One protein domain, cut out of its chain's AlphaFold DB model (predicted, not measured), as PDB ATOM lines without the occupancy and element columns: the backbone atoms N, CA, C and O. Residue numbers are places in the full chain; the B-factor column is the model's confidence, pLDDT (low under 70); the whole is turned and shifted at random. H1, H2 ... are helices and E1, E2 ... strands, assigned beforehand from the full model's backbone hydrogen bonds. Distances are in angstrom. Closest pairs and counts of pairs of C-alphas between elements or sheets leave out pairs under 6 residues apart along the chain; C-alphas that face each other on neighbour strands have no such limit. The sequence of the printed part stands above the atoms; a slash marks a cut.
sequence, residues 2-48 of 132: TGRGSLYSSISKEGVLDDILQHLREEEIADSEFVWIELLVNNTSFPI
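Overview. This is residues 2 to 48 of the 132 residues of an uncharacterized protein of ANME-2 cluster archaeon (UniProt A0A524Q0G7). A slim, drawn-out loop of chain: the helix H2 makes one long side, and the unnamed stretch of residues 30 to 42 turns round beyond its last residue and runs back along its length. At the other end of the loop the short strands E1 and E2 pair side by side, with the short helix H1 next to E2. The 47 printed residues include two named helices and two named strands, in the order E1, H1, H2, E2; the sheet has the order E1, E2 and is parallel, and the class is mixed, helices and strands. The whole is loose, with a radius of gyration of the C-alphas of 13.0 A, and a rod in outline, spanning 43 by 17 by 14 A.

Arrangement. E1, residues 2 to 4, and E2, residues 43 to 45, are parallel neighbours, with 3 degrees between their directions. The C-alphas of Thr 2 and Thr 44 face each other at 4.5 A, and N 45 and O 3 are within hydrogen-bond range at 2.9 A. H1, residues 7 to 11, has three pairs of C-alphas within 8 A of E2; the closest are those of Tyr 8 and Thr 44, 5.5 A apart. H2, residues 16 to 29, is close to H1 but not clearly touching it, with two pairs of C-alphas within 8 A; the closest are those of Ile 11 and Leu 17, at 6.5 A. E1 and H2 are apart. E1, H1, H2 and E2 form a strand-helix-strand unit, two parallel neighbour strands with helices between them along the chain, and its crossover is right-handed. In H1 and H2 every O i to N i+4 pair is within hydrogen-bond range.

Along the chain. E1 begins at C-alpha 2, at (18.678, 5.172, 5.067), and measures 7.3 A from first to last C-alpha. H1 measures 6.1 A. H2 measures 20.3 A, from C-alpha 16 at (8.059, 15.788, 10.823) to C-alpha 29 at (15.093, 14.984, 29.824). E2 measures 6.6 A and ends at C-alpha 45, at (15.279, 8.736, -0.768).

Size, cuts and confidence. The two C-alphas farthest apart are those of Ser 32 and Ile 48, at 43.4 A, while the first and last printed C-alphas are 13.9 A apart. The links from E1 to H1 and from H1 to H2 are tight, and the link from H2 to E2, 13 residues, is long. The printed part has no cut. Its mean pLDDT is 88.9, and no printed residue is under 70.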
ATOM      1  N   THR A   2      18.106   5.286   6.426       82.88
ATOM      2  CA  THR A   2      18.678   5.172   5.067       82.88
ATOM      3  C   THR A   2      17.788   4.347   4.134       82.88
ATOM      4  O   THR A   2      16.922   3.603   4.594       82.88
ATOM      5  N   GLY A   3      18.024   4.462   2.825       85.00
ATOM      6  CA  GLY A   3      17.406   3.619   1.796       85.00
ATOM      7  C   GLY A   3      16.269   4.290   1.020       85.00
ATOM      8  O   GLY A   3      15.792   5.368   1.375       85.00
ATOM      9  N   ARG A   4      15.845   3.636  -0.067       85.94
ATOM     10  CA  ARG A   4      14.745   4.078  -0.936       85.94
ATOM     11  C   ARG A   4      13.449   3.389  -0.522       85.94
ATOM     12  O   ARG A   4      13.414   2.161  -0.460       85.94
ATOM     13  N   GLY A   5      12.388   4.139  -0.234       86.94
ATOM     14  CA  GLY A   5      11.145   3.517   0.227       86.94
ATOM     15  C   GLY A   5      10.034   4.486   0.612       86.94
ATOM     16  O   GLY A   5      10.211   5.700   0.621       86.94
ATOM     17  N   SER A   6       8.881   3.928   0.983       85.88
ATOM     18  CA  SER A   6       7.686   4.691   1.376       85.88
ATOM     19  C   SER A   6       7.871   5.530   2.642       85.88
ATOM     20  O   SER A   6       7.096   6.449   2.882       85.88
ATOM     21  N   LEU A   7       8.895   5.242   3.450       88.56
ATOM     22  CA  LEU A   7       9.236   6.068   4.604       88.56
ATOM     23  C   LEU A   7       9.596   7.502   4.183       88.56
ATOM     24  O   LEU A   7       9.233   8.436   4.894       88.56
ATOM     25  N   TYR A   8      10.225   7.670   3.013       88.69
ATOM     26  CA  TYR A   8      10.607   8.975   2.478       88.69
ATOM     27  C   TYR A   8       9.419   9.940   2.438       88.69
ATOM     28  O   TYR A   8       9.485  11.028   2.994       88.69
ATOM     29  N   SER A   9       8.280   9.523   1.878       86.31
ATOM     30  CA  SER A   9       7.117  10.411   1.736       86.31
ATOM     31  C   SER A   9       6.493  10.826   3.071       86.31
ATOM     32  O   SER A   9       5.782  11.826   3.130       86.31
ATOM     33  N   SER A  10       6.730  10.061   4.138       88.69
ATOM     34  CA  SER A  10       6.228  10.382   5.475       88.69
ATOM     35  C   SER A  10       7.182  11.309   6.217       88.69
ATOM     36  O   SER A  10       6.734  12.272   6.827       88.69
ATOM     37  N   ILE A  11       8.486  11.030   6.140       90.06
ATOM     38  CA  ILE A  11       9.506  11.705   6.944       90.06
ATOM     39  C   ILE A  11      10.086  12.962   6.282       90.06
ATOM     40  O   ILE A  11      10.609  13.826   6.974       90.06
ATOM     41  N   SER A  12       9.983  13.084   4.956       87.31
ATOM     42  CA  SER A  12      10.454  14.254   4.201       87.31
ATOM     43  C   SER A  12       9.476  15.433   4.238       87.31
ATOM     44  O   SER A  12       9.762  16.478   3.659       87.31
ATOM     45  N   LYS A  13       8.317  15.281   4.891       89.06
ATOM     46  CA  LYS A  13       7.374  16.384   5.094       89.06
ATOM     47  C   LYS A  13       7.955  17.385   6.088       89.06
ATOM     48  O   LYS A  13       8.549  16.997   7.092       89.06
ATOM     49  N   GLU A  14       7.735  18.665   5.807       88.81
ATOM     50  CA  GLU A  14       8.147  19.763   6.679       88.81
ATOM     51  C   GLU A  14       7.632  19.551   8.116       88.81
ATOM     52  O   GLU A  14       6.489  19.131   8.316       88.81
ATOM     53  N   GLY A  15       8.496  19.784   9.107       91.06
ATOM     54  CA  GLY A  15       8.190  19.649  10.535       91.06
ATOM     55  C   GLY A  15       8.240  18.226  11.102       91.06
ATOM     56  O   GLY A  15       8.464  18.071  12.295       91.06
ATOM     57  N   VAL A  16       8.130  17.166  10.289       94.12
ATOM     58  CA  VAL A  16       8.059  15.788  10.823       94.12
ATOM     59  C   VAL A  16       9.334  15.378  11.564       94.12
ATOM     60  O   VAL A  16       9.261  14.762  12.624       94.12
ATOM     61  N   LEU A  17      10.513  15.704  11.029       93.56
ATOM     62  CA  LEU A  17      11.774  15.419  11.724       93.56
ATOM     63  C   LEU A  17      11.942  16.252  12.991       93.56
ATOM     64  O   LEU A  17      12.506  15.744  13.958       93.56
ATOM     65  N   ASP A  18      11.463  17.494  12.983       94.12
ATOM     66  CA  ASP A  18      11.538  18.385  14.138       94.12
ATOM     67  C   ASP A  18      10.643  17.868  15.269       94.12
ATOM     68  O   ASP A  18      11.095  17.786  16.409       94.12
ATOM     69  N   ASP A  19       9.432  17.412  14.937       94.81
ATOM     70  CA  ASP A  19       8.501  16.789  15.880       94.81
ATOM     71  C   ASP A  19       9.107  15.523  16.505       94.81
ATOM     72  O   ASP A  19       9.062  15.334  17.722       94.81
ATOM     73  N   ILE A  20       9.728  14.662  15.687       94.12
ATOM     74  CA  ILE A  20      10.410  13.453  16.175       94.12
ATOM     75  C   ILE A  20      11.586  13.832  17.081       94.12
ATOM     76  O   ILE A  20      11.747  13.261  18.159       94.12
ATOM     77  N   LEU A  21      12.418  14.786  16.658       94.50
ATOM     78  CA  LEU A  21      13.581  15.231  17.420       94.50
ATOM     79  C   LEU A  21      13.172  15.836  18.767       94.50
ATOM     80  O   LEU A  21      13.814  15.563  19.782       94.50
ATOM     81  N   GLN A  22      12.109  16.640  18.786       94.31
ATOM     82  CA  GLN A  22      11.559  17.209  20.008       94.31
ATOM     83  C   GLN A  22      11.063  16.107  20.945       94.31
ATOM     84  O   GLN A  22      11.437  16.107  22.116       94.31
ATOM     85  N   HIS A  23      10.289  15.153  20.431       93.62
ATOM     86  CA  HIS A  23       9.765  14.054  21.236       93.62
ATOM     87  C   HIS A  23      10.883  13.237  21.897       93.62
ATOM     88  O   HIS A  23      10.846  13.013  23.103       93.62
ATOM     89  N   LEU A  24      11.926  12.876  21.141       91.94
ATOM     90  CA  LEU A  24      13.063  12.130  21.690       91.94
ATOM     91  C   LEU A  24      13.812  12.926  22.771       91.94
ATOM     92  O   LEU A  24      14.225  12.368  23.782       91.94
ATOM     93  N   ARG A  25      13.973  14.244  22.594       92.56
ATOM     94  CA  ARG A  25      14.595  15.103  23.617       92.56
ATOM     95  C   ARG A  25      13.758  15.183  24.890       92.56
ATOM     96  O   ARG A  25      14.321  15.211  25.978       92.56
ATOM     97  N   GLU A  26      12.435  15.251  24.767       91.94
ATOM     98  CA  GLU A  26      11.524  15.278  25.915       91.94
ATOM     99  C   GLU A  26      11.602  13.982  26.737       91.94
ATOM    100  O   GLU A  26      11.572  14.049  27.966       91.94
ATOM    101  N   GLU A  27      11.763  12.829  26.080       88.94
ATOM    102  CA  GLU A  27      11.975  11.538  26.749       88.94
ATOM    103  C   GLU A  27      13.312  11.492  27.510       88.94
ATOM    104  O   GLU A  27      13.333  11.128  28.685       88.94
ATOM    105  N   GLU A  28      14.407  11.947  26.892       89.25
ATOM    106  CA  GLU A  28      15.750  11.959  27.503       89.25
ATOM    107  C   GLU A  28      15.864  12.915  28.701       89.25
ATOM    108  O   GLU A  28      16.589  12.646  29.657       89.25
ATOM    109  N   ILE A  29      15.132  14.036  28.693       85.75
ATOM    110  CA  ILE A  29      15.093  14.984  29.824       85.75
ATOM    111  C   ILE A  29      14.478  14.345  31.079       85.75
ATOM    112  O   ILE A  29      14.798  14.752  32.199       85.75
ATOM    113  N   ALA A  30      13.579  13.375  30.909       77.75
ATOM    114  CA  ALA A  30      12.929  12.683  32.016       77.75
ATOM    115  C   ALA A  30      13.796  11.564  32.628       77.75
ATOM    116  O   ALA A  30      13.445  11.059  33.699       77.75
ATOM    117  N   ASP A  31      14.911  11.192  31.986       81.56
ATOM    118  CA  ASP A  31      15.824  10.147  32.452       81.56
ATOM    119  C   ASP A  31      16.945  10.712  33.348       81.56
ATOM    120  O   ASP A  31      17.401  11.850  33.235       81.56
ATOM    121  N   SER A  32      17.406   9.882  34.280       75.75
ATOM    122  CA  SER A  32      18.570  10.126  35.128       75.75
ATOM    123  C   SER A  32      19.906  10.107  34.371       75.75
ATOM    124  O   SER A  32      20.865  10.725  34.839       75.75
ATOM    125  N   GLU A  33      19.972   9.441  33.212       81.25
ATOM    126  CA  GLU A  33      21.150   9.360  32.334       81.25
ATOM    127  C   GLU A  33      20.945  10.166  31.037       81.25
ATOM    128  O   GLU A  33      20.979   9.633  29.936       81.25
ATOM    129  N   PHE A  34      20.731  11.474  31.183       84.06
ATOM    130  CA  PHE A  34      20.408  12.400  30.091       84.06
ATOM    131  C   PHE A  34      21.395  12.378  28.906       84.06
ATOM    132  O   PHE A  34      22.584  12.695  29.065       84.06
ATOM    133  N   VAL A  35      20.869  12.157  27.694       88.56
ATOM    134  CA  VAL A  35      21.574  12.385  26.426       88.56
ATOM    135  C   VAL A  35      20.869  13.463  25.597       88.56
ATOM    136  O   VAL A  35      19.705  13.347  25.224       88.56
ATOM    137  N   TRP A  36      21.596  14.521  25.223       91.31
ATOM    138  CA  TRP A  36      21.062  15.525  24.299       91.31
ATOM    139  C   TRP A  36      21.255  15.104  22.842       91.31
ATOM    140  O   TRP A  36      22.374  15.088  22.322       91.31
ATOM    141  N   ILE A  37      20.153  14.813  22.157       92.19
ATOM    142  CA  ILE A  37      20.164  14.511  20.724       92.19
ATOM    143  C   ILE A  37      20.262  15.826  19.947       92.19
ATOM    144  O   ILE A  37      19.297  16.582  19.859       92.19
ATOM    145  N   GLU A  38      21.430  16.117  19.377       91.25
ATOM    146  CA  GLU A  38      21.675  17.394  18.694       91.25
ATOM    147  C   GLU A  38      20.998  17.477  17.318       91.25
ATOM    148  O   GLU A  38      20.400  18.497  16.980       91.25
ATOM    149  N   LEU A  39      21.063  16.400  16.532       90.50
ATOM    150  CA  LEU A  39      20.634  16.407  15.137       90.50
ATOM    151  C   LEU A  39      20.036  15.061  14.729       90.50
ATOM    152  O   LEU A  39      20.615  14.006  14.991       90.50
ATOM    153  N   LEU A  40      18.922  15.117  13.999       90.69
ATOM    154  CA  LEU A  40      18.333  13.977  13.308       90.69
ATOM    155  C   LEU A  40      18.374  14.227  11.797       90.69
ATOM    156  O   LEU A  40      17.802  15.194  11.304       90.69
ATOM    157  N   VAL A  41      19.054  13.349  11.057       88.88
ATOM    158  CA  VAL A  41      19.211  13.472   9.599       88.88
ATOM    159  C   VAL A  41      18.401  12.398   8.880       88.88
ATOM    160  O   VAL A  41      18.547  11.194   9.138       88.88
ATOM    161  N   ASN A  42      17.575  12.829   7.929       89.12
ATOM    162  CA  ASN A  42      16.909  11.944   6.985       89.12
ATOM    163  C   ASN A  42      17.818  11.665   5.778       89.12
ATOM    164  O   ASN A  42      17.997  12.529   4.929       89.12
ATOM    165  N   ASN A  43      18.347  10.441   5.691       88.06
ATOM    166  CA  ASN A  43      19.080   9.944   4.519       88.06
ATOM    167  C   ASN A  43      18.246   8.915   3.727       88.06
ATOM    168  O   ASN A  43      18.803   8.022   3.084       88.06
ATOM    169  N   THR A  44      16.914   8.965   3.837       90.75
ATOM    170  CA  THR A  44      16.029   8.192   2.955       90.75
ATOM    171  C   THR A  44      15.867   8.911   1.619       90.75
ATOM    172  O   THR A  44      16.080  10.119   1.535       90.75
ATOM    173  N   SER A  45      15.486   8.179   0.575       89.50
ATOM    174  CA  SER A  45      15.279   8.736  -0.768       89.50
ATOM    175  C   SER A  45      13.998   8.206  -1.403       89.50
ATOM    176  O   SER A  45      13.444   7.186  -0.967       89.50
ATOM    177  N   PHE A  46      13.534   8.878  -2.453       88.25
ATOM    178  CA  PHE A  46      12.326   8.516  -3.179       88.25
ATOM    179  C   PHE A  46      12.414   7.064  -3.701       88.25
ATOM    180  O   PHE A  46      13.499   6.616  -4.109       88.25
ATOM    181  N   PRO A  47      11.306   6.291  -3.670       89.62
ATOM    182  CA  PRO A  47      11.282   4.885  -4.075       89.62
ATOM    183  C   PRO A  47      11.359   4.717  -5.601       89.62
ATOM    184  O   PRO A  47      10.378   4.381  -6.258       89.62
ATOM    185  N   ILE A  48      12.545   4.945  -6.161       89.44
ATOM    186  CA  ILE A  48      12.872   4.714  -7.572       89.44
ATOM    187  C   ILE A  48      13.799   3.509  -7.748       89.44
ATOM    188  O   ILE A  48      14.683   3.259  -6.926       89.44
TER     189      ILE A  48